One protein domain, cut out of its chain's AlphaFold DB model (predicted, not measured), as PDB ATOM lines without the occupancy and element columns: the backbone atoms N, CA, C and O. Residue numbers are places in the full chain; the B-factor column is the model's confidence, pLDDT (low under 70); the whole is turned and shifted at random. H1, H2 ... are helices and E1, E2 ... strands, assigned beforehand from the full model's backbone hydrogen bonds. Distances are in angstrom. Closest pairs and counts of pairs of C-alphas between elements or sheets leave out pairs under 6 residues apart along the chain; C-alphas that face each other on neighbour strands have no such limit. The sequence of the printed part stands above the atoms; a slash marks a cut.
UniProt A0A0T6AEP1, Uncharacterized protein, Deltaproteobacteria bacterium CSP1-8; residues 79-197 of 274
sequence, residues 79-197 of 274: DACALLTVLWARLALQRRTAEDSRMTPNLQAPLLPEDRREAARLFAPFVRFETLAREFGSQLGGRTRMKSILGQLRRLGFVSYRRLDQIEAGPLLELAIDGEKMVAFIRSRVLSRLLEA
ATOM      1  N   ASP A  79     182.206 244.611 200.985       86.06
ATOM      2  CA  ASP A  79     181.391 245.826 200.848       86.06
ATOM      3  C   ASP A  79     179.941 245.533 200.439       86.06
ATOM      4  O   ASP A  79     179.010 246.207 200.880       86.06
ATOM      5  N   ALA A  80     179.732 244.528 199.583       87.94
ATOM      6  CA  ALA A  80     178.398 244.146 199.144       87.94
ATOM      7  C   ALA A  80     177.618 243.463 200.268       87.94
ATOM      8  O   ALA A  80     176.439 243.763 200.446       87.94
ATOM      9  N   CYS A  81     178.283 242.620 201.061       85.88
ATOM     10  CA  CYS A  81     177.714 242.057 202.282       85.88
ATOM     11  C   CYS A  81     177.396 243.146 203.311       85.88
ATOM     12  O   CYS A  81     176.304 243.148 203.868       85.88
ATOM     13  N   ALA A  82     178.293 244.114 203.518       88.19
ATOM     14  CA  ALA A  82     178.058 245.229 204.433       88.19
ATOM     15  C   ALA A  82     176.824 246.048 204.021       88.19
ATOM     16  O   ALA A  82     175.935 246.287 204.842       88.19
ATOM     17  N   LEU A  83     176.718 246.418 202.740       92.19
ATOM     18  CA  LEU A  83     175.542 247.124 202.234       92.19
ATOM     19  C   LEU A  83     174.272 246.267 202.334       92.19
ATOM     20  O   LEU A  83     173.214 246.786 202.686       92.19
ATOM     21  N   LEU A  84     174.364 244.965 202.056       91.88
ATOM     22  CA  LEU A  84     173.243 244.037 202.182       91.88
ATOM     23  C   LEU A  84     172.731 243.959 203.626       91.88
ATOM     24  O   LEU A  84     171.524 244.024 203.832       91.88
ATOM     25  N   THR A  85     173.621 243.904 204.618       90.38
ATOM     26  CA  THR A  85     173.256 243.936 206.044       90.38
ATOM     27  C   THR A  85     172.543 245.237 206.412       90.38
ATOM     28  O   THR A  85     171.508 245.207 207.080       90.38
ATOM     29  N   VAL A  86     173.038 246.385 205.933       92.25
ATOM     30  CA  VAL A  86     172.380 247.690 206.140       92.25
ATOM     31  C   VAL A  86     170.980 247.708 205.521       92.25
ATOM     32  O   VAL A  86     170.022 248.154 206.155       92.25
ATOM     33  N   LEU A  87     170.839 247.210 204.291       94.25
ATOM     34  CA  LEU A  87     169.555 247.135 203.594       94.25
ATOM     35  C   LEU A  87     168.585 246.182 204.292       94.25
ATOM     36  O   LEU A  87     167.416 246.521 204.454       94.25
ATOM     37  N   TRP A  88     169.061 245.029 204.760       93.62
ATOM     38  CA  TRP A  88     168.256 244.092 205.536       93.62
ATOM     39  C   TRP A  88     167.730 244.751 206.817       93.62
ATOM     40  O   TRP A  88     166.529 244.722 207.079       93.62
ATOM     41  N   ALA A  89     168.588 245.459 207.559       92.44
ATOM     42  CA  ALA A  89     168.184 246.174 208.768       92.44
ATOM     43  C   ALA A  89     167.180 247.314 208.496       92.44
ATOM     44  O   ALA A  89     166.291 247.565 209.307       92.44
ATOM     45  N   ARG A  90     167.293 248.016 207.359       93.50
ATOM     46  CA  ARG A  90     166.384 249.127 207.014       93.50
ATOM     47  C   ARG A  90     165.074 248.704 206.372       93.50
ATOM     48  O   ARG A  90     164.108 249.454 206.456       93.50
ATOM     49  N   LEU A  91     165.045 247.554 205.711       94.06
ATOM     50  CA  LEU A  91     163.890 247.108 204.941       94.06
ATOM     51  C   LEU A  91     163.227 245.912 205.629       94.06
ATOM     52  O   LEU A  91     162.116 246.026 206.136       94.06
ATOM     53  N   ALA A  92     163.930 244.785 205.717       92.31
ATOM     54  CA  ALA A  92     163.380 243.546 206.260       92.31
ATOM     55  C   ALA A  92     163.085 243.651 207.765       92.31
ATOM     56  O   ALA A  92     161.965 243.393 208.201       92.31
ATOM     57  N   LEU A  93     164.052 244.112 208.561       91.69
ATOM     58  CA  LEU A  93     163.882 244.211 210.014       91.69
ATOM     59  C   LEU A  93     162.814 245.240 210.412       91.69
ATOM     60  O   LEU A  93     162.070 245.014 211.363       91.69
ATOM     61  N   GLN A  94     162.712 246.354 209.682       91.38
ATOM     62  CA  GLN A  94     161.663 247.354 209.913       91.38
ATOM     63  C   GLN A  94     160.273 246.776 209.639       91.38
ATOM     64  O   GLN A  94     159.366 246.984 210.441       91.38
ATOM     65  N   ARG A  95     160.116 246.010 208.551       91.12
ATOM     66  CA  ARG A  95     158.862 245.309 208.248       91.12
ATOM     67  C   ARG A  95     158.508 244.297 209.341       91.12
ATOM     68  O   ARG A  95     157.409 244.372 209.880       91.12
ATOM     69  N   ARG A  96     159.456 243.441 209.743       91.19
ATOM     70  CA  ARG A  96     159.286 242.486 210.859       91.19
ATOM     71  C   ARG A  96     158.819 243.185 212.138       91.19
ATOM     72  O   ARG A  96     157.811 242.818 212.725       91.19
ATOM     73  N   THR A  97     159.513 244.261 212.507       90.25
ATOM     74  CA  THR A  97     159.198 245.043 213.710       90.25
ATOM     75  C   THR A  97     157.801 245.655 213.630       90.25
ATOM     76  O   THR A  97     157.087 245.680 214.633       90.25
ATOM     77  N   ALA A  98     157.387 246.136 212.455       89.00
ATOM     78  CA  ALA A  98     156.051 246.682 212.260       89.00
ATOM     79  C   ALA A  98     154.965 245.608 212.402       89.00
ATOM     80  O   ALA A  98     153.975 245.844 213.091       89.00
ATOM     81  N   GLU A  99     155.164 244.427 211.810       89.06
ATOM     82  CA  GLU A  99     154.244 243.287 211.920       89.06
ATOM     83  C   GLU A  99     154.120 242.784 213.370       89.06
ATOM     84  O   GLU A  99     153.001 242.604 213.863       89.06
ATOM     85  N   ASP A 100     155.243 242.651 214.081       89.38
ATOM     86  CA  ASP A 100     155.277 242.175 215.469       89.38
ATOM     87  C   ASP A 100     154.634 243.183 216.439       89.38
ATOM     88  O   ASP A 100     153.808 242.823 217.283       89.38
ATOM     89  N   SER A 101     154.986 244.468 216.313       87.50
ATOM     90  CA  SER A 101     154.477 245.533 217.193       87.50
ATOM     91  C   SER A 101     153.085 246.038 216.803       87.50
ATOM     92  O   SER A 101     152.419 246.686 217.613       87.50
ATOM     93  N   ARG A 102     152.629 245.737 215.578       85.25
ATOM     94  CA  ARG A 102     151.424 246.301 214.942       85.25
ATOM     95  C   ARG A 102     151.466 247.831 214.858       85.25
ATOM     96  O   ARG A 102     150.433 248.492 214.962       85.25
ATOM     97  N   MET A 103     152.670 248.383 214.713       81.75
ATOM     98  CA  MET A 103     152.933 249.819 214.652       81.75
ATOM     99  C   MET A 103     153.822 250.125 213.453       81.75
ATOM    100  O   MET A 103     154.904 249.562 213.306       81.75
ATOM    101  N   THR A 104     153.392 251.051 212.605       80.62
ATOM    102  CA  THR A 104     154.182 251.502 211.461       80.62
ATOM    103  C   THR A 104     154.930 252.796 211.806       80.62
ATOM    104  O   THR A 104     154.351 253.709 212.402       80.62
ATOM    105  N   PRO A 105     156.223 252.917 211.458       74.31
ATOM    106  CA  PRO A 105     156.966 254.155 211.652       74.31
ATOM    107  C   PRO A 105     156.332 255.317 210.874       74.31
ATOM    108  O   PRO A 105     156.065 255.195 209.681       74.31
ATOM    109  N   ASN A 106     156.168 256.471 211.527       65.25
ATOM    110  CA  ASN A 106     155.774 257.748 210.906       65.25
ATOM    111  C   ASN A 106     154.379 257.800 210.249       65.25
ATOM    112  O   ASN A 106     154.111 258.721 209.477       65.25
ATOM    113  N   LEU A 107     153.481 256.867 210.565       66.81
ATOM    114  CA  LEU A 107     152.068 256.949 210.194       66.81
ATOM    115  C   LEU A 107     151.219 257.142 211.448       66.81
ATOM    116  O   LEU A 107     151.525 256.607 212.515       66.81
ATOM    117  N   GLN A 108     150.142 257.917 211.324       72.38
ATOM    118  CA  GLN A 108     149.149 258.013 212.385       72.38
ATOM    119  C   GLN A 108     148.511 256.630 212.550       72.38
ATOM    120  O   GLN A 108     147.838 256.142 211.643       72.38
ATOM    121  N   ALA A 109     148.792 255.974 213.677       72.50
ATOM    122  CA  ALA A 109     148.333 254.614 213.911       72.50
ATOM    123  C   ALA A 109     146.794 254.580 213.958       72.50
ATOM    124  O   ALA A 109     146.201 255.364 214.711       72.50
ATOM    125  N   PRO A 110     146.139 253.685 213.194       78.81
ATOM    126  CA  PRO A 110     144.704 253.467 213.313       78.81
ATOM    127  C   PRO A 110     144.312 253.142 214.758       78.81
ATOM    128  O   PRO A 110     145.055 252.487 215.492       78.81
ATOM    129  N   LEU A 111     143.129 253.590 215.177       81.12
ATOM    130  CA  LEU A 111     142.657 253.355 216.544       81.12
ATOM    131  C   LEU A 111     142.224 251.893 216.746       81.12
ATOM    132  O   LEU A 111     142.414 251.329 217.828       81.12
ATOM    133  N   LEU A 112     141.688 251.254 215.700       86.56
ATOM    134  CA  LEU A 112     141.201 249.881 215.771       86.56
ATOM    135  C   LEU A 112     142.359 248.866 215.687       86.56
ATOM    136  O   LEU A 112     143.307 249.054 214.921       86.56
ATOM    137  N   PRO A 113     142.317 247.768 216.468       84.06
ATOM    138  CA  PRO A 113     143.347 246.729 216.421       84.06
ATOM    139  C   PRO A 113     143.486 246.020 215.067       84.06
ATOM    140  O   PRO A 113     144.606 245.671 214.702       84.06
ATOM    141  N   GLU A 114     142.386 245.798 214.342       86.31
ATOM    142  CA  GLU A 114     142.421 245.100 213.047       86.31
ATOM    143  C   GLU A 114     143.044 245.976 211.956       86.31
ATOM    144  O   GLU A 114     143.992 245.546 211.301       86.31
ATOM    145  N   ASP A 115     142.644 247.246 211.880       85.31
ATOM    146  CA  ASP A 115     143.236 248.229 210.967       85.31
ATOM    147  C   ASP A 115     144.747 248.391 211.206       85.31
ATOM    148  O   ASP A 115     145.526 248.532 210.264       85.31
ATOM    149  N   ARG A 116     145.201 248.319 212.469       84.81
ATOM    150  CA  ARG A 116     146.637 248.332 212.804       84.81
ATOM    151  C   ARG A 116     147.379 247.106 212.285       84.81
ATOM    152  O   ARG A 116     148.504 247.238 211.806       84.81
ATOM    153  N   ARG A 117     146.777 245.916 212.376       84.00
ATOM    154  CA  ARG A 117     147.373 244.682 211.838       84.00
ATOM    155  C   ARG A 117     147.466 244.733 210.320       84.00
ATOM    156  O   ARG A 117     148.493 244.351 209.769       84.00
ATOM    157  N   GLU A 118     146.417 245.201 209.656       86.19
ATOM    158  CA  GLU A 118     146.405 245.345 208.203       86.19
ATOM    159  C   GLU A 118     147.436 246.381 207.741       86.19
ATOM    160  O   GLU A 118     148.267 246.079 206.884       86.19
ATOM    161  N   ALA A 119     147.478 247.552 208.384       85.44
ATOM    162  CA  ALA A 119     148.474 248.581 208.100       85.44
ATOM    163  C   ALA A 119     149.912 248.072 208.296       85.44
ATOM    164  O   ALA A 119     150.786 248.381 207.489       85.44
ATOM    165  N   ALA A 120     150.160 247.272 209.337       85.94
ATOM    166  CA  ALA A 120     151.462 246.662 209.580       85.94
ATOM    167  C   ALA A 120     151.851 245.636 208.500       85.94
ATOM    168  O   ALA A 120     152.995 245.632 208.061       85.94
ATOM    169  N   ARG A 121     150.906 244.814 208.021       84.94
ATOM    170  CA  ARG A 121     151.145 243.850 206.928       84.94
ATOM    171  C   ARG A 121     151.407 244.524 205.583       84.94
ATOM    172  O   ARG A 121     152.198 244.027 204.789       84.94
ATOM    173  N   LEU A 122     150.741 245.648 205.321       87.00
ATOM    174  CA  LEU A 122     150.906 246.428 204.091       87.00
ATOM    175  C   LEU A 122     152.112 247.379 204.142       87.00
ATOM    176  O   LEU A 122     152.409 248.056 203.155       87.00
ATOM    177  N   PHE A 123     152.813 247.453 205.274       89.81
ATOM    178  CA  PHE A 123     153.955 248.335 205.441       89.81
ATOM    179  C   PHE A 123     155.138 247.890 204.572       89.81
ATOM    180  O   PHE A 123     155.808 246.892 204.838       89.81
ATOM    181  N   ALA A 124     155.421 248.683 203.541       87.88
ATOM    182  CA  ALA A 124     156.545 248.491 202.636       87.88
ATOM    183  C   ALA A 124     157.614 249.571 202.886       87.88
ATOM    184  O   ALA A 124     157.525 250.671 202.328       87.88
ATOM    185  N   PRO A 125     158.623 249.307 203.736       91.94
ATOM    186  CA  PRO A 125     159.709 250.252 203.951       91.94
ATOM    187  C   PRO A 125     160.542 250.417 202.677       91.94
ATOM    188  O   PRO A 125     160.771 249.466 201.927       91.94
ATOM    189  N   PHE A 126     161.043 251.632 202.467       94.50
ATOM    190  CA  PHE A 126     161.946 251.958 201.370       94.50
ATOM    191  C   PHE A 126     163.088 252.850 201.855       94.50
ATOM    192  O   PHE A 126     162.986 253.534 202.877       94.50
ATOM    193  N   VAL A 127     164.184 252.883 201.097       95.06
ATOM    194  CA  VAL A 127     165.314 253.774 201.367       95.06
ATOM    195  C   VAL A 127     165.735 254.535 200.113       95.06
ATOM    196  O   VAL A 127     165.724 254.006 199.002       95.06
ATOM    197  N   ARG A 128     166.122 255.803 200.292       95.88
ATOM    198  CA  ARG A 128     166.671 256.641 199.218       95.88
ATOM    199  C   ARG A 128     168.169 256.394 199.088       95.88
ATOM    200  O   ARG A 128     168.888 256.392 200.090       95.88
ATOM    201  N   PHE A 129     168.665 256.300 197.859       96.12
ATOM    202  CA  PHE A 129     170.098 256.174 197.594       96.12
ATOM    203  C   PHE A 129     170.913 257.336 198.161       96.12
ATOM    204  O   PHE A 129     171.993 257.108 198.691       96.12
ATOM    205  N   GLU A 130     170.401 258.568 198.097       94.75
ATOM    206  CA  GLU A 130     171.094 259.734 198.666       94.75
ATOM    207  C   GLU A 130     171.303 259.602 200.179       94.75
ATOM    208  O   GLU A 130     172.374 259.927 200.683       94.75
ATOM    209  N   THR A 131     170.317 259.054 200.897       94.50
ATOM    210  CA  THR A 131     170.435 258.780 202.333       94.50
ATOM    211  C   THR A 131     171.527 257.746 202.594       94.50
ATOM    212  O   THR A 131     172.404 257.986 203.419       94.50
ATOM    213  N   LEU A 132     171.525 256.637 201.844       94.31
ATOM    214  CA  LEU A 132     172.570 255.616 201.956       94.31
ATOM    215  C   LEU A 132     173.956 256.182 201.628       94.31
ATOM    216  O   LEU A 132     174.924 255.875 202.312       94.31
ATOM    217  N   ALA A 133     174.058 257.016 200.593       93.44
ATOM    218  CA  ALA A 133     175.336 257.529 200.113       93.44
ATOM    219  C   ALA A 133     175.928 258.536 201.098       93.44
ATOM    220  O   ALA A 133     177.140 258.566 201.286       93.44
ATOM    221  N   ARG A 134     175.074 259.333 201.743       94.12
ATOM    222  CA  ARG A 134     175.480 260.269 202.791       94.12
ATOM    223  C   ARG A 134     175.977 259.551 204.045       94.12
ATOM    224  O   ARG A 134     176.930 260.012 204.654       94.12
ATOM    225  N   GLU A 135     175.324 258.461 204.435       92.38
ATOM    226  CA  GLU A 135     175.607 257.774 205.702       92.38
ATOM    227  C   GLU A 135     176.724 256.732 205.591       92.38
ATOM    228  O   GLU A 135     177.533 256.615 206.505       92.38
ATOM    229  N   PHE A 136     176.777 255.999 204.475       92.44
ATOM    230  CA  PHE A 136     177.664 254.843 204.294       92.44
ATOM    231  C   PHE A 136     178.642 254.997 203.123       92.44
ATOM    232  O   PHE A 136     179.437 254.099 202.838       92.44
ATOM    233  N   GLY A 137     178.576 256.113 202.391       88.88
ATOM    234  CA  GLY A 137     179.362 256.300 201.175       88.88
ATOM    235  C   GLY A 137     180.868 256.293 201.423       88.88
ATOM    236  O   GLY A 137     181.596 255.730 200.611       88.88
ATOM    237  N   SER A 138     181.348 256.871 202.527       88.44
ATOM    238  CA  SER A 138     182.782 256.888 202.848       88.44
ATOM    239  C   SER A 138     183.314 255.500 203.213       88.44
ATOM    240  O   SER A 138     184.445 255.181 202.860       88.44
ATOM    241  N   GLN A 139     182.501 254.650 203.846       88.56
ATOM    242  CA  GLN A 139     182.894 253.298 204.254       88.56
ATOM    243  C   GLN A 139     182.790 252.271 203.113       88.56
ATOM    244  O   GLN A 139     183.520 251.287 203.117       88.56
ATOM    245  N   LEU A 140     181.911 252.491 202.126       86.44
ATOM    246  CA  LEU A 140     181.627 251.541 201.033       86.44
ATOM    247  C   LEU A 140     182.332 251.880 199.704       86.44
ATOM    248  O   LEU A 140     181.891 251.472 198.625       86.44
ATOM    249  N   GLY A 141     183.421 252.654 199.759       85.06
ATOM    250  CA  GLY A 141     184.222 253.007 198.581       85.06
ATOM    251  C   GLY A 141     183.561 254.033 197.649       85.06
ATOM    252  O   GLY A 141     183.830 254.061 196.448       85.06
ATOM    253  N   GLY A 142     182.687 254.880 198.191       91.56
ATOM    254  CA  GLY A 142     182.090 256.012 197.498       91.56
ATOM    255  C   GLY A 142     180.813 255.696 196.721       91.56
ATOM    256  O   GLY A 142     180.385 254.558 196.518       91.56
ATOM    257  N   ARG A 143     180.188 256.770 196.232       93.56
ATOM    258  CA  ARG A 143     178.881 256.743 195.563       93.56
ATOM    259  C   ARG A 143     178.860 255.843 194.318       93.56
ATOM    260  O   ARG A 143     177.882 255.133 194.097       93.56
ATOM    261  N   THR A 144     179.918 255.858 193.507       92.81
ATOM    262  CA  THR A 144     180.008 255.063 192.269       92.81
ATOM    263  C   THR A 144     180.042 253.566 192.564       92.81
ATOM    264  O   THR A 144     179.257 252.809 191.988       92.81
ATOM    265  N   ARG A 145     180.886 253.139 193.513       91.69
ATOM    266  CA  ARG A 145     180.982 251.732 193.918       91.69
ATOM    267  C   ARG A 145     179.670 251.244 194.522       91.69
ATOM    268  O   ARG A 145     179.183 250.180 194.149       91.69
ATOM    269  N   MET A 146     179.031 252.068 195.348       94.00
ATOM    270  CA  MET A 146     177.746 251.729 195.957       94.00
ATOM    271  C   MET A 146     176.624 251.538 194.919       94.00
ATOM    272  O   MET A 146     175.824 250.613 195.050       94.00
ATOM    273  N   LYS A 147     176.589 252.340 193.838       94.69
ATOM    274  CA  LYS A 147     175.663 252.103 192.709       94.69
ATOM    275  C   LYS A 147     175.927 250.768 192.016       94.69
ATOM    276  O   LYS A 147     174.976 250.071 191.674       94.69
ATOM    277  N   SER A 148     177.198 250.412 191.820       93.12
ATOM    278  CA  SER A 148     177.583 249.127 191.226       93.12
ATOM    279  C   SER A 148     177.111 247.952 192.085       93.12
ATOM    280  O   SER A 148     176.476 247.028 191.574       93.12
ATOM    281  N   ILE A 149     177.346 248.024 193.399       92.44
ATOM    282  CA  ILE A 149     176.885 247.015 194.360       92.44
ATOM    283  C   ILE A 149     175.355 246.913 194.337       92.44
ATOM    284  O   ILE A 149     174.829 245.812 194.220       92.44
ATOM    285  N   LEU A 150     174.621 248.031 194.364       94.88
ATOM    286  CA  LEU A 150     173.154 248.003 194.263       94.88
ATOM    287  C   LEU A 150     172.664 247.375 192.957       94.88
ATOM    288  O   LEU A 150     171.704 246.607 192.975       94.88
ATOM    289  N   GLY A 151     173.341 247.637 191.838       94.00
ATOM    290  CA  GLY A 151     173.057 246.976 190.565       94.00
ATOM    291  C   GLY A 151     173.282 245.462 190.624       94.00
ATOM    292  O   GLY A 151     172.479 244.695 190.093       94.00
ATOM    293  N   GLN A 152     174.337 245.009 191.306       91.81
ATOM    294  CA  GLN A 152     174.565 243.586 191.575       91.81
ATOM    295  C   GLN A 152     173.453 243.002 192.455       91.81
ATOM    296  O   GLN A 152     172.831 242.021 192.058       91.81
ATOM    297  N   LEU A 153     173.141 243.631 193.591       92.12
ATOM    298  CA  LEU A 153     172.103 243.173 194.521       92.12
ATOM    299  C   LEU A 153     170.712 243.127 193.873       92.12
ATOM    300  O   LEU A 153     169.951 242.197 194.135       92.12
ATOM    301  N   ARG A 154     170.395 244.078 192.986       93.44
ATOM    302  CA  ARG A 154     169.153 244.074 192.202       93.44
ATOM    303  C   ARG A 154     169.085 242.885 191.252       93.44
ATOM    304  O   ARG A 154     168.069 242.204 191.215       93.44
ATOM    305  N   ARG A 155     170.156 242.622 190.492       89.38
ATOM    306  CA  ARG A 155     170.220 241.464 189.578       89.38
ATOM    307  C   ARG A 155     170.085 240.139 190.321       89.38
ATOM    308  O   ARG A 155     169.474 239.217 189.805       89.38
ATOM    309  N   LEU A 156     170.629 240.070 191.533       86.31
ATOM    310  CA  LEU A 156     170.510 238.904 192.401       86.31
ATOM    311  C   LEU A 156     169.153 238.812 193.119       86.31
ATOM    312  O   LEU A 156     168.927 237.827 193.804       86.31
ATOM    313  N   GLY A 157     168.261 239.801 193.004       88.69
ATOM    314  CA  GLY A 157     166.924 239.760 193.608       88.69
ATOM    315  C   GLY A 157     166.861 240.113 195.099       88.69
ATOM    316  O   GLY A 157     165.834 239.878 195.734       88.69
ATOM    317  N   PHE A 158     167.925 240.686 195.673       91.56
ATOM    318  CA  PHE A 158     167.924 241.180 197.059       91.56
ATOM    319  C   PHE A 158     167.225 242.534 197.203       91.56
ATOM    320  O   PHE A 158     166.670 242.839 198.250       91.56
ATOM    321  N   VAL A 159     167.233 243.360 196.160       94.62
ATOM    322  CA  VAL A 159     166.537 244.653 196.160       94.62
ATOM    323  C   VAL A 159     165.754 244.843 194.876       94.62
ATOM    324  O   VAL A 159     166.131 244.330 193.822       94.62
ATOM    325  N   SER A 160     164.691 245.631 194.959       93.62
ATOM    326  CA  SER A 160     163.922 246.088 193.810       93.62
ATOM    327  C   SER A 160     163.874 247.609 193.808       93.62
ATOM    328  O   SER A 160     163.752 248.240 194.854       93.62
ATOM    329  N   TYR A 161     164.012 248.209 192.630       94.25
ATOM    330  CA  TYR A 161     163.809 249.640 192.449       94.25
ATOM    331  C   TYR A 161     163.553 249.969 190.982       94.25
ATOM    332  O   TYR A 161     164.224 249.457 190.079       94.25
ATOM    333  N   ARG A 162     162.612 250.888 190.744       88.56
ATOM    334  CA  ARG A 162     162.468 251.559 189.441       88.56
ATOM    335  C   ARG A 162     163.430 252.737 189.327       88.56
ATOM    336  O   ARG A 162     164.023 252.958 188.276       88.56
ATOM    337  N   ARG A 163     163.607 253.462 190.430       89.56
ATOM    338  CA  ARG A 163     164.474 254.632 190.572       89.56
ATOM    339  C   ARG A 163     165.228 254.529 191.898       89.56
ATOM    340  O   ARG A 163     164.734 253.945 192.854       89.56
ATOM    341  N   LEU A 164     166.442 255.074 191.952       90.88
ATOM    342  CA  LEU A 164     167.323 254.961 193.126       90.88
ATOM    343  C   LEU A 164     166.823 255.742 194.357       90.88
ATOM    344  O   LEU A 164     167.382 255.607 195.440       90.88
ATOM    345  N   ASP A 165     165.792 256.565 194.221       90.81
ATOM    346  CA  ASP A 165     165.097 257.221 195.329       90.81
ATOM    347  C   ASP A 165     164.114 256.292 196.060       90.81
ATOM    348  O   ASP A 165     163.731 256.598 197.184       90.81
ATOM    349  N   GLN A 166     163.753 255.147 195.482       94.31
ATOM    350  CA  GLN A 166     162.839 254.187 196.091       94.31
ATOM    351  C   GLN A 166     163.409 252.772 195.970       94.31
ATOM    352  O   GLN A 166     163.089 252.023 195.046       94.31
ATOM    353  N   ILE A 167     164.310 252.435 196.897       96.31
ATOM    354  CA  ILE A 167     164.882 251.094 197.031       96.31
ATOM    355  C   ILE A 167     164.044 250.304 198.029       96.31
ATOM    356  O   ILE A 167     163.956 250.683 199.196       96.31
ATOM    357  N   GLU A 168     163.473 249.203 197.560       95.56
ATOM    358  CA  GLU A 168     162.594 248.308 198.310       95.56
ATOM    359  C   GLU A 168     163.221 246.913 198.442       95.56
ATOM    360  O   GLU A 168     164.149 246.543 197.709       95.56
ATOM    361  N   ALA A 169     162.706 246.124 199.386       93.12
ATOM    362  CA  ALA A 169     163.137 244.747 199.579       93.12
ATOM    363  C   ALA A 169     162.794 243.894 198.350       93.12
ATOM    364  O   ALA A 169     161.658 243.880 197.878       93.12
ATOM    365  N   GLY A 170     163.783 243.167 197.834       91.69
ATOM    366  CA  GLY A 170     163.551 242.117 196.848       91.69
ATOM    367  C   GLY A 170     163.177 240.789 197.521       91.69
ATOM    368  O   GLY A 170     163.404 240.629 198.723       91.69
ATOM    369  N   PRO A 171     162.662 239.805 196.762       88.94
ATOM    370  CA  PRO A 171     162.242 238.512 197.306       88.94
ATOM    371  C   PRO A 171     163.339 237.794 198.101       88.94
ATOM    372  O   PRO A 171     163.064 237.169 199.121       88.94
ATOM    373  N   LEU A 172     164.599 237.899 197.666       88.81
ATOM    374  CA  LEU A 172     165.699 237.180 198.308       88.81
ATOM    375  C   LEU A 172     166.228 237.856 199.571       88.81
ATOM    376  O   LEU A 172     166.967 237.208 200.306       88.81
ATOM    377  N   LEU A 173     165.862 239.113 199.850       90.06
ATOM    378  CA  LEU A 173     166.326 239.795 201.064       90.06
ATOM    379  C   LEU A 173     165.890 239.058 202.323       90.06
ATOM    380  O   LEU A 173     166.666 238.922 203.259       90.06
ATOM    381  N   GLU A 174     164.659 238.564 202.300       87.75
ATOM    382  CA  GLU A 174     164.048 237.857 203.417       87.75
ATOM    383  C   GLU A 174     164.206 236.335 203.294       87.75
ATOM    384  O   GLU A 174     164.280 235.638 204.298       87.75
ATOM    385  N   LEU A 175     164.279 235.802 202.067       86.50
ATOM    386  CA  LEU A 175     164.323 234.354 201.829       86.50
ATOM    387  C   LEU A 175     165.731 233.754 201.846       86.50
ATOM    388  O   LEU A 175     165.904 232.611 202.266       86.50
ATOM    389  N   ALA A 176     166.734 234.481 201.349       82.81
ATOM    390  CA  ALA A 176     168.098 233.959 201.254       82.81
ATOM    391  C   ALA A 176     168.917 234.197 202.531       82.81
ATOM    392  O   ALA A 176     169.982 233.601 202.683       82.81
ATOM    393  N   ILE A 177     168.441 235.065 203.426       82.81
ATOM    394  CA  ILE A 177     169.106 235.408 204.683       82.81
ATOM    395  C   ILE A 177     168.320 234.778 205.827       82.81
ATOM    396  O   ILE A 177     167.125 235.009 205.974       82.81
ATOM    397  N   ASP A 178     169.007 234.010 206.667       81.19
ATOM    398  CA  ASP A 178     168.437 233.544 207.928       81.19
ATOM    399  C   ASP A 178     168.310 234.738 208.881       81.19
ATOM    400  O   ASP A 178     169.292 235.202 209.468       81.19
ATOM    401  N   GLY A 179     167.097 235.283 208.976       80.19
ATOM    402  CA  GLY A 179     166.845 236.487 209.756       80.19
ATOM    403  C   GLY A 179     167.086 236.306 211.252       80.19
ATOM    404  O   GLY A 179     167.564 237.240 211.883       80.19
ATOM    405  N   GLU A 180     166.855 235.119 211.819       81.88
ATOM    406  CA  GLU A 180     167.135 234.869 213.240       81.88
ATOM    407  C   GLU A 180     168.638 234.908 213.510       81.88
ATOM    408  O   GLU A 180     169.101 235.576 214.442       81.88
ATOM    409  N   LYS A 181     169.431 234.278 212.634       83.19
ATOM    410  CA  LYS A 181     170.895 234.388 212.690       83.19
ATOM    411  C   LYS A 181     171.365 235.823 212.465       83.19
ATOM    412  O   LYS A 181     172.274 236.267 213.163       83.19
ATOM    413  N   MET A 182     170.745 236.560 211.544       84.00
ATOM    414  CA  MET A 182     171.076 237.963 211.279       84.00
ATOM    415  C   MET A 182     170.785 238.856 212.495       84.00
ATOM    416  O   MET A 182     171.642 239.643 212.893       84.00
ATOM    417  N   VAL A 183     169.626 238.703 213.148       85.38
ATOM    418  CA  VAL A 183     169.288 239.425 214.390       85.38
ATOM    419  C   VAL A 183     170.277 239.080 215.498       85.38
ATOM    420  O   VAL A 183     170.808 239.981 216.152       85.38
ATOM    421  N   ALA A 184     170.565 237.792 215.699       84.56
ATOM    422  CA  ALA A 184     171.524 237.348 216.704       84.56
ATOM    423  C   ALA A 184     172.926 237.924 216.445       84.56
ATOM    424  O   ALA A 184     173.574 238.400 217.382       84.56
ATOM    425  N   PHE A 185     173.371 237.946 215.186       83.06
ATOM    426  CA  PHE A 185     174.634 238.550 214.769       83.06
ATOM    427  C   PHE A 185     174.667 240.057 215.050       83.06
ATOM    428  O   PHE A 185     175.578 240.527 215.731       83.06
ATOM    429  N   ILE A 186     173.659 240.815 214.601       82.94
ATOM    430  CA  ILE A 186     173.583 242.268 214.827       82.94
ATOM    431  C   ILE A 186     173.602 242.569 216.330       82.94
ATOM    432  O   ILE A 186     174.376 243.411 216.787       82.94
ATOM    433  N   ARG A 187     172.807 241.843 217.122       82.88
ATOM    434  CA  ARG A 187     172.712 242.055 218.570       82.88
ATOM    435  C   ARG A 187     174.015 241.750 219.308       82.88
ATOM    436  O   ARG A 187     174.413 242.535 220.155       82.88
ATOM    437  N   SER A 188     174.668 240.633 218.993       79.12
ATOM    438  CA  SER A 188     175.856 240.168 219.728       79.12
ATOM    439  C   SER A 188     177.175 240.779 219.253       79.12
ATOM    440  O   SER A 188     178.111 240.894 220.036       79.12
ATOM    441  N   ARG A 189     177.293 241.132 217.968       78.31
ATOM    442  CA  ARG A 189     178.564 241.579 217.375       78.31
ATOM    443  C   ARG A 189     178.580 243.061 217.039       78.31
ATOM    444  O   ARG A 189     179.635 243.679 217.145       78.31
ATOM    445  N   VAL A 190     177.446 243.628 216.624       80.94
ATOM    446  CA  VAL A 190     177.375 245.033 216.188       80.94
ATOM    447  C   VAL A 190     176.976 245.933 217.350       80.94
ATOM    448  O   VAL A 190     177.713 246.860 217.673       80.94
ATOM    449  N   LEU A 191     175.852 245.647 218.013       78.31
ATOM    450  CA  LEU A 191     175.366 246.480 219.116       78.31
ATOM    451  C   LEU A 191     176.300 246.438 220.328       78.31
ATOM    452  O   LEU A 191     176.580 247.490 220.887       78.31
ATOM    453  N   SER A 192     176.845 245.271 220.685       76.31
ATOM    454  CA  SER A 192     177.841 245.171 221.764       76.31
ATOM    455  C   SER A 192     179.061 246.056 221.499       76.31
ATOM    456  O   SER A 192     179.437 246.846 222.357       76.31
ATOM    457  N   ARG A 193     179.604 246.033 220.273       77.81
ATOM    458  CA  ARG A 193     180.714 246.918 219.888       77.81
ATOM    459  C   ARG A 193     180.328 248.391 219.874       77.81
ATOM    460  O   ARG A 193     181.170 249.220 220.175       77.81
ATOM    461  N   LEU A 194     179.092 248.730 219.510       77.25
ATOM    462  CA  LEU A 194     178.615 250.113 219.548       77.25
ATOM    463  C   LEU A 194     178.480 250.627 220.989       77.25
ATOM    464  O   LEU A 194     178.749 251.794 221.230       77.25
ATOM    465  N   LEU A 195     178.075 249.766 221.927       75.12
ATOM    466  CA  LEU A 195     178.006 250.098 223.354       75.12
ATOM    467  C   LEU A 195     179.399 250.249 223.978       75.12
ATOM    468  O   LEU A 195     179.574 251.045 224.895       75.12
ATOM    469  N   GLU A 196     180.376 249.491 223.483       77.81
ATOM    470  CA  GLU A 196     181.785 249.606 223.875       77.81
ATOM    471  C   GLU A 196     182.496 250.777 223.180       77.81
ATOM    472  O   GLU A 196     183.489 251.296 223.692       77.81
ATOM    473  N   ALA A 197     182.008 251.204 222.011       63.31
ATOM    474  CA  ALA A 197     182.576 252.313 221.267       63.31
ATOM    475  C   ALA A 197     182.178 253.653 221.909       63.31
ATOM    476  O   ALA A 197     180.991 253.896 222.143       63.31
TER     477      ALA A 197
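This is residues 79 to 197 of the 274 residues of an uncharacterized protein of Deltaproteobacteria bacterium CSP1-8 (UniProt A0A0T6AEP1). One long helix, H1, runs through the middle; H2 folds back at its far end as a loose helical hairpin, H4 crosses its first end with H3 next to H4, and short E1 and H5 pack on its middle stretch. H6 leads away, and residues 187 to 197 stick out as an arm. The printed part has 119 residues, mostly helix, in the order H1, H2, H3, H4, E1, H5, H6. It is compact, with a radius of gyration of the C-alphas of 15.3 A and spans of 46 by 39 by 26 A.

H1, residues 79 to 101, begins at C-alpha 79 (181.391, 245.826, 200.848), is 31.5 A long and has a kink of 25 degrees near residue 95. H2 is residues 113 to 121, H3 129 to 136, and H4 142 to 155, 20.4 A. E1 is residues 167 to 169, H5 171 to 175, and H6 179 to 196, 24.4 A, ending at C-alpha 196 (181.785, 249.606, 223.875).

H1 is the hub. Its residues 95 to 99 touch H2, a hairpin at a shallow tilt of 15 degrees, opposite ways; the closest C-alphas, of Glu 99 and Ala 120, are 5.0 A apart. Its residues 79 to 84 touch H4 at a steep tilt of 64 degrees, the closest C-alphas, of Ala 80 and Ile 149, being 5.8 A apart. H3 and H4 only just touch, with 3 pairs of C-alphas within 8 A; Ala 133 and Arg 143 have the closest, 5.8 A apart. H1 touches H5, the closest C-alphas, of Ala 92 and Glu 174, being 6.4 A apart. H6 and H1 are near each other. E1 pairs with no named strand; residues 126 to 127 pair antiparallel with its residues 167 to 168. Every O i to N i+4 pair is within hydrogen-bond range in H2, H3, H4 and H5, against 17 of 19 in H1 and 11 of 14 in H6.

The C-alphas farthest apart, of Leu 112 and Gly 141, are 46.4 A apart. The printed part has no cut; the links H1 to H2 and H4 to E1 are long. Residues 106, 107 and 197 have pLDDT under 70.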